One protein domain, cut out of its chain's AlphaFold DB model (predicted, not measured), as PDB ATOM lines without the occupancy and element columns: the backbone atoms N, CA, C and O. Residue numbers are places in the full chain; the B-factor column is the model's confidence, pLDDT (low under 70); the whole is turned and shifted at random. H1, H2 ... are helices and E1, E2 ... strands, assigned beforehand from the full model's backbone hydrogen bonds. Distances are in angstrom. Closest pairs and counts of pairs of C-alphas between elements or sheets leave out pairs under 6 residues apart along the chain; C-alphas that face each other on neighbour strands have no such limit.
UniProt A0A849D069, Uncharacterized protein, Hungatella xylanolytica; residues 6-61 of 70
ATOM      1  N   GLU A   6       2.418 -19.335  23.161       85.00
ATOM      2  CA  GLU A   6       1.605 -18.299  23.811       85.00
ATOM      3  C   GLU A   6       2.426 -17.044  24.131       85.00
ATOM      4  O   GLU A   6       1.919 -15.924  24.056       85.00
ATOM      5  N   HIS A   7       3.706 -17.207  24.479       82.25
ATOM      6  CA  HIS A   7       4.589 -16.079  24.758       82.25
ATOM      7  C   HIS A   7       4.850 -15.240  23.503       82.25
ATOM      8  O   HIS A   7       4.753 -14.011  23.556       82.25
ATOM      9  N   ILE A   8       5.147 -15.895  22.377       83.88
ATOM     10  CA  ILE A   8       5.387 -15.220  21.095       83.88
ATOM     11  C   ILE A   8       4.108 -14.528  20.623       83.88
ATOM     12  O   ILE A   8       4.145 -13.343  20.295       83.88
ATOM     13  N   GLU A   9       2.969 -15.223  20.658       84.69
ATOM     14  CA  GLU A   9       1.675 -14.662  20.254       84.69
ATOM     15  C   GLU A   9       1.304 -13.433  21.089       84.69
ATOM     16  O   GLU A   9       0.895 -12.410  20.539       84.69
ATOM     17  N   LYS A  10       1.512 -13.480  22.411       85.69
ATOM     18  CA  LYS A  10       1.252 -12.339  23.296       85.69
ATOM     19  C   LYS A  10       2.139 -11.137  22.971       85.69
ATOM     20  O   LYS A  10       1.643 -10.010  22.975       85.69
ATOM     21  N   GLN A  11       3.429 -11.350  22.699       84.88
ATOM     22  CA  GLN A  11       4.336 -10.261  22.328       84.88
ATOM     23  C   GLN A  11       3.972  -9.659  20.968       84.88
ATOM     24  O   GLN A  11       3.807  -8.443  20.870       84.88
ATOM     25  N   ILE A  12       3.765 -10.501  19.952       86.44
ATOM     26  CA  ILE A  12       3.399 -10.062  18.602       86.44
ATOM     27  C   ILE A  12       2.077  -9.289  18.613       86.44
ATOM     28  O   ILE A  12       2.004  -8.208  18.035       86.44
ATOM     29  N   ASN A  13       1.046  -9.791  19.298       82.69
ATOM     30  CA  ASN A  13      -0.255  -9.120  19.335       82.69
ATOM     31  C   ASN A  13      -0.211  -7.783  20.084       82.69
ATOM     32  O   ASN A  13      -0.946  -6.866  19.730       82.69
ATOM     33  N   LYS A  14       0.640  -7.652  21.110       84.25
ATOM     34  CA  LYS A  14       0.732  -6.423  21.908       84.25
ATOM     35  C   LYS A  14       1.648  -5.365  21.287       84.25
ATOM     36  O   LYS A  14       1.381  -4.177  21.427       84.25
ATOM     37  N   HIS A  15       2.742  -5.784  20.661       84.12
ATOM     38  CA  HIS A  15       3.828  -4.891  20.251       84.12
ATOM     39  C   HIS A  15       4.115  -4.913  18.745       84.12
ATOM     40  O   HIS A  15       5.018  -4.211  18.299       84.12
ATOM     41  N   GLY A  16       3.408  -5.738  17.965       82.69
ATOM     42  CA  GLY A  16       3.681  -5.953  16.538       82.69
ATOM     43  C   GLY A  16       4.992  -6.698  16.264       82.69
ATOM     44  O   GLY A  16       5.338  -6.946  15.111       82.69
ATOM     45  N   LYS A  17       5.732  -7.063  17.317       84.19
ATOM     46  CA  LYS A  17       7.019  -7.744  17.241       84.19
ATOM     47  C   LYS A  17       7.277  -8.595  18.478       84.19
ATOM     48  O   LYS A  17       6.807  -8.268  19.566       84.19
ATOM     49  N   ALA A  18       8.061  -9.649  18.310       87.56
ATOM     50  CA  ALA A  18       8.626 -10.446  19.386       87.56
ATOM     51  C   ALA A  18      10.146 -10.492  19.239       87.56
ATOM     52  O   ALA A  18      10.666 -10.688  18.142       87.56
ATOM     53  N   THR A  19      10.862 -10.329  20.348       86.50
ATOM     54  CA  THR A  19      12.317 -10.501  20.373       86.50
ATOM     55  C   THR A  19      12.633 -11.847  21.002       86.50
ATOM     56  O   THR A  19      12.248 -12.115  22.140       86.50
ATOM     57  N   VAL A  20      13.334 -12.695  20.257       86.69
ATOM     58  CA  VAL A  20      13.839 -13.989  20.723       86.69
ATOM     59  C   VAL A  20      15.364 -13.989  20.667       86.69
ATOM     60  O   VAL A  20      15.961 -13.102  20.065       86.69
ATOM     61  N   TYR A  21      16.007 -14.958  21.311       86.94
ATOM     62  CA  TYR A  21      17.466 -15.047  21.366       86.94
ATOM     63  C   TYR A  21      17.930 -16.417  20.878       86.94
ATOM     64  O   TYR A  21      17.297 -17.430  21.186       86.94
ATOM     65  N   SER A  22      19.024 -16.447  20.115       82.31
ATOM     66  CA  SER A  22      19.711 -17.686  19.743       82.31
ATOM     67  C   SER A  22      20.395 -18.323  20.969       82.31
ATOM     68  O   SER A  22      20.556 -17.657  21.999       82.31
ATOM     69  N   PRO A  23      20.855 -19.586  20.883       85.56
ATOM     70  CA  PRO A  23      21.677 -20.196  21.935       85.56
ATOM     71  C   PRO A  23      22.954 -19.401  22.259       85.56
ATOM     72  O   PRO A  23      23.435 -19.442  23.387       85.56
ATOM     73  N   GLU A  24      23.464 -18.634  21.295       91.12
ATOM     74  CA  GLU A  24      24.630 -17.750  21.427       91.12
ATOM     75  C   GLU A  24      24.263 -16.358  21.975       91.12
ATOM     76  O   GLU A  24      25.076 -15.440  21.962       91.12
ATOM     77  N   SER A  25      23.032 -16.180  22.469       86.19
ATOM     78  CA  SER A  25      22.496 -14.908  22.980       86.19
ATOM     79  C   SER A  25      22.388 -13.789  21.936       86.19
ATOM     80  O   SER A  25      22.288 -12.614  22.285       86.19
ATOM     81  N   ILE A  26      22.335 -14.138  20.648       88.38
ATOM     82  CA  ILE A  26      22.110 -13.175  19.566       88.38
ATOM     83  C   ILE A  26      20.612 -12.873  19.485       88.38
ATOM     84  O   ILE A  26      19.797 -13.788  19.362       88.38
ATOM     85  N   SER A  27      20.237 -11.594  19.552       88.94
ATOM     86  CA  SER A  27      18.840 -11.166  19.456       88.94
ATOM     87  C   SER A  27      18.310 -11.272  18.025       88.94
ATOM     88  O   SER A  27      18.903 -10.723  17.098       88.94
ATOM     89  N   LEU A  28      17.143 -11.884  17.865       84.25
ATOM     90  CA  LEU A  28      16.388 -11.986  16.621       84.25
ATOM     91  C   LEU A  28      15.038 -11.292  16.820       84.25
ATOM     92  O   LEU A  28      14.286 -11.625  17.739       84.25
ATOM     93  N   SER A  29      14.730 -10.315  15.969       84.56
ATOM     94  CA  SER A  29      13.443  -9.614  15.998       84.56
ATOM     95  C   SER A  29      12.503 -10.200  14.958       84.56
ATOM     96  O   SER A  29      12.764 -10.119  13.764       84.56
ATOM     97  N   ILE A  30      11.394 -10.765  15.422       83.19
ATOM     98  CA  ILE A  30      10.302 -11.263  14.590       83.19
ATOM     99  C   ILE A  30       9.239 -10.173  14.559       83.19
ATOM    100  O   ILE A  30       8.771  -9.747  15.613       83.19
ATOM    101  N   THR A  31       8.854  -9.703  13.377       80.12
ATOM    102  CA  THR A  31       7.807  -8.685  13.214       80.12
ATOM    103  C   THR A  31       6.596  -9.287  12.514       80.12
ATOM    104  O   THR A  31       6.729 -10.189  11.690       80.12
ATOM    105  N   LYS A  32       5.399  -8.821  12.874       75.31
ATOM    106  CA  LYS A  32       4.173  -9.161  12.152       75.31
ATOM    107  C   LYS A  32       3.950  -8.111  11.076       75.31
ATOM    108  O   LYS A  32       3.552  -6.992  11.388       75.31
ATOM    109  N   ALA A  33       4.200  -8.488   9.831       70.56
ATOM    110  CA  ALA A  33       3.816  -7.707   8.666       70.56
ATOM    111  C   ALA A  33       2.447  -8.185   8.142       70.56
ATOM    112  O   ALA A  33       2.114  -9.363   8.305       70.56
ATOM    113  N   PRO A  34       1.627  -7.305   7.544       67.19
ATOM    114  CA  PRO A  34       0.537  -7.728   6.672       67.19
ATOM    115  C   PRO A  34       1.118  -8.479   5.466       67.19
ATOM    116  O   PRO A  34       2.090  -8.019   4.878       67.19
ATOM    117  N   TYR A  35       0.537  -9.619   5.106       64.31
ATOM    118  CA  TYR A  35       0.893 -10.366   3.899       64.31
ATOM    119  C   TYR A  35      -0.360 -11.006   3.307       64.31
ATOM    120  O   TYR A  35      -1.333 -11.272   4.020       64.31
ATOM    121  N   LEU A  36      -0.333 -11.241   2.000       66.06
ATOM    122  CA  LEU A  36      -1.430 -11.864   1.272       66.06
ATOM    123  C   LEU A  36      -1.159 -13.367   1.132       66.06
ATOM    124  O   LEU A  36      -0.036 -13.798   0.860       66.06
ATOM    125  N   LEU A  37      -2.201 -14.171   1.342       63.91
ATOM    126  CA  LEU A  37      -2.170 -15.626   1.198       63.91
ATOM    127  C   LEU A  37      -3.165 -16.052   0.126       63.91
ATOM    128  O   LEU A  37      -4.305 -15.588   0.117       63.91
ATOM    129  N   CYS A  38      -2.752 -16.985  -0.728       66.81
ATOM    130  CA  CYS A  38      -3.663 -17.663  -1.639       66.81
ATOM    131  C   CYS A  38      -4.232 -18.906  -0.938       66.81
ATOM    132  O   CYS A  38      -3.485 -19.811  -0.559       66.81
ATOM    133  N   GLU A  39      -5.548 -18.950  -0.737       67.00
ATOM    134  CA  GLU A  39      -6.218 -20.095  -0.111       67.00
ATOM    135  C   GLU A  39      -5.938 -21.385  -0.911       67.00
ATOM    136  O   GLU A  39      -6.029 -21.401  -2.137       67.00
ATOM    137  N   GLY A  40      -5.527 -22.460  -0.226       66.31
ATOM    138  CA  GLY A  40      -5.151 -23.744  -0.844       66.31
ATOM    139  C   GLY A  40      -3.675 -23.883  -1.247       66.31
ATOM    140  O   GLY A  40      -3.196 -25.003  -1.416       66.31
ATOM    141  N   ALA A  41      -2.913 -22.788  -1.317       59.38
ATOM    142  CA  ALA A  41      -1.462 -22.823  -1.489       59.38
ATOM    143  C   ALA A  41      -0.783 -22.626  -0.125       59.38
ATOM    144  O   ALA A  41      -0.414 -21.517   0.251       59.38
ATOM    145  N   HIS A  42      -0.616 -23.710   0.637       53.69
ATOM    146  CA  HIS A  42      -0.083 -23.688   2.011       53.69
ATOM    147  C   HIS A  42       1.327 -23.075   2.174       53.69
ATOM    148  O   HIS A  42       1.797 -22.938   3.302       53.69
ATOM    149  N   THR A  43       2.014 -22.725   1.086       54.66
ATOM    150  CA  THR A  43       3.427 -22.320   1.081       54.66
ATOM    151  C   THR A  43       3.721 -20.990   0.386       54.66
ATOM    152  O   THR A  43       4.861 -20.537   0.452       54.66
ATOM    153  N   LEU A  44       2.744 -20.345  -0.260       54.47
ATOM    154  CA  LEU A  44       2.968 -19.071  -0.952       54.47
ATOM    155  C   LEU A  44       2.481 -17.906  -0.085       54.47
ATOM    156  O   LEU A  44       1.331 -17.479  -0.165       54.47
ATOM    157  N   SER A  45       3.374 -17.416   0.775       57.47
ATOM    158  CA  SER A  45       3.241 -16.101   1.404       57.47
ATOM    159  C   SER A  45       3.766 -15.043   0.441       57.47
ATOM    160  O   SER A  45       4.956 -15.045   0.121       57.47
ATOM    161  N   PHE A  46       2.897 -14.144  -0.012       60.62
ATOM    162  CA  PHE A  46       3.311 -12.997  -0.809       60.62
ATOM    163  C   PHE A  46       3.499 -11.794   0.115       60.62
ATOM    164  O   PHE A  46       2.546 -11.334   0.751       60.62
ATOM    165  N   GLU A  47       4.726 -11.276   0.189       64.62
ATOM    166  CA  GLU A  47       5.006  -9.933   0.714       64.62
ATOM    167  C   GLU A  47       4.604  -8.907  -0.349       64.62
ATOM    168  O   GLU A  47       5.444  -8.286  -0.984       64.62
ATOM    169  N   MET A  48       3.307  -8.817  -0.625       70.12
ATOM    170  CA  MET A  48       2.756  -7.907  -1.622       70.12
ATOM    171  C   MET A  48       1.725  -7.021  -0.950       70.12
ATOM    172  O   MET A  48       0.875  -7.511  -0.196       70.12
ATOM    173  N   ASP A  49       1.800  -5.723  -1.218       73.56
ATOM    174  CA  ASP A  49       0.719  -4.817  -0.867       73.56
ATOM    175  C   ASP A  49      -0.422  -4.889  -1.905       73.56
ATOM    176  O   ASP A  49      -0.410  -5.695  -2.842       73.56
ATOM    177  N   CYS A  50      -1.474  -4.087  -1.722       79.81
ATOM    178  CA  CYS A  50      -2.611  -4.097  -2.644       79.81
ATOM    179  C   CYS A  50      -2.255  -3.595  -4.054       79.81
ATOM    180  O   CYS A  50      -2.930  -3.988  -5.007       79.81
ATOM    181  N   ALA A  51      -1.252  -2.723  -4.191       81.75
ATOM    182  CA  ALA A  51      -0.802  -2.223  -5.485       81.75
ATOM    183  C   ALA A  51      -0.002  -3.307  -6.213       81.75
ATOM    184  O   ALA A  51      -0.337  -3.645  -7.347       81.75
ATOM    185  N   ASP A  52       0.941  -3.943  -5.516       82.19
ATOM    186  CA  ASP A  52       1.698  -5.079  -6.039       82.19
ATOM    187  C   ASP A  52       0.757  -6.207  -6.479       82.19
ATOM    188  O   ASP A  52       0.924  -6.799  -7.550       82.19
ATOM    189  N   LEU A  53      -0.264  -6.516  -5.665       82.62
ATOM    190  CA  LEU A  53      -1.244  -7.548  -6.000       82.62
ATOM    191  C   LEU A  53      -2.010  -7.186  -7.276       82.62
ATOM    192  O   LEU A  53      -2.237  -8.065  -8.110       82.62
ATOM    193  N   ALA A  54      -2.411  -5.923  -7.437       86.12
ATOM    194  CA  ALA A  54      -3.115  -5.469  -8.630       86.12
ATOM    195  C   ALA A  54      -2.237  -5.612  -9.881       86.12
ATOM    196  O   ALA A  54      -2.695  -6.152 -10.891       86.12
ATOM    197  N   ASP A  55      -0.970  -5.209  -9.797       87.44
ATOM    198  CA  ASP A  55      -0.009  -5.324 -10.894       87.44
ATOM    199  C   ASP A  55       0.253  -6.782 -11.276       87.44
ATOM    200  O   ASP A  55       0.221  -7.128 -12.460       87.44
ATOM    201  N   TYR A  56       0.418  -7.666 -10.291       85.06
ATOM    202  CA  TYR A  56       0.533  -9.101 -10.537       85.06
ATOM    203  C   TYR A  56      -0.723  -9.669 -11.199       85.06
ATOM    204  O   TYR A  56      -0.617 -10.339 -12.226       85.06
ATOM    205  N   CYS A  57      -1.913  -9.370 -10.664       86.94
ATOM    206  CA  CYS A  57      -3.176  -9.822 -11.246       86.94
ATOM    207  C   CYS A  57      -3.292  -9.399 -12.716       86.94
ATOM    208  O   CYS A  57      -3.644 -10.224 -13.558       86.94
ATOM    209  N   ASN A  58      -2.928  -8.155 -13.034       89.44
ATOM    210  CA  ASN A  58      -2.915  -7.645 -14.403       89.44
ATOM    211  C   ASN A  58      -1.889  -8.376 -15.284       89.44
ATOM    212  O   ASN A  58      -2.216  -8.764 -16.405       89.44
ATOM    213  N   ALA A  59      -0.672  -8.606 -14.781       88.00
ATOM    214  CA  ALA A  59       0.409  -9.245 -15.529       88.00
ATOM    215  C   ALA A  59       0.094 -10.697 -15.925       88.00
ATOM    216  O   ALA A  59       0.474 -11.135 -17.010       88.00
ATOM    217  N   ILE A  60      -0.615 -11.436 -15.066       86.31
ATOM    218  CA  ILE A  60      -1.003 -12.830 -15.332       86.31
ATOM    219  C   ILE A  60      -2.455 -12.985 -15.813       86.31
ATOM    220  O   ILE A  60      -2.939 -14.108 -15.958       86.31
ATOM    221  N   GLY A  61      -3.147 -11.876 -16.096       87.25
ATOM    222  CA  GLY A  61      -4.490 -11.873 -16.681       87.25
ATOM    223  C   GLY A  61      -5.593 -12.387 -15.749       87.25
ATOM    224  O   GLY A  61      -6.596 -12.926 -16.222       87.25
TER     225      GLY A  61
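AT A GLANCE: This is residues 6 to 61 of the 70 residues of an uncharacterized protein of Hungatella xylanolytica (UniProt A0A849D069). Two small parts sit at opposite ends of an elongated model: a strand hairpin, E1 and E2, with the helix H1 beside it, and, far off, the lone helix H2. Between them runs the long unnamed stretch of residues 32 to 49, which folds back on itself where residues 36 to 37 pair with residues 45 to 46. The printed part has 56 residues, with two named helices and two named strands in the order H1, E1, E2, H2; the sheet E1 - E2 is antiparallel and the class is mixed, helices and strands. The whole is extended, with a radius of gyration of the C-alphas of 15.8 A and spans of 48 by 24 by 22 A.

IN THESE COORDINATES: Find C-alpha 6 at (1.605, -18.299, 23.811); from there H1 runs through residues 6 to 15, 14.0 A long. Next read E1, residues 17 to 21, 13.4 A, and E2, residues 27 to 31, 12.9 A, which ends at C-alpha 31 at (7.807, -8.685, 13.214). H2, residues 50 to 59, is 14.2 A long and ends at C-alpha 59 at (0.409, -9.245, -15.529).

HOW THE PARTS SIT: Look first at H1 and E1, where the closest C-alphas, those of Gln 11 and Ala 18, are 5.2 A apart. E1 and E2 form a hairpin, antiparallel at 156 degrees, with N 18 and O 30 within hydrogen-bond range at 2.8 A. H2 is apart from H1 and from E1. In H1 and H2 every O i to N i+4 pair is within hydrogen-bond range.

THE WHOLE: The farthest C-alphas, those of Glu 24 and Gly 61, are 48.3 A apart. The printed part has no cut. The link from E2 to H2 is long, 18 residues, and in it residues 34 to 47 have pLDDT under 70; the mean of the printed part is 78.4.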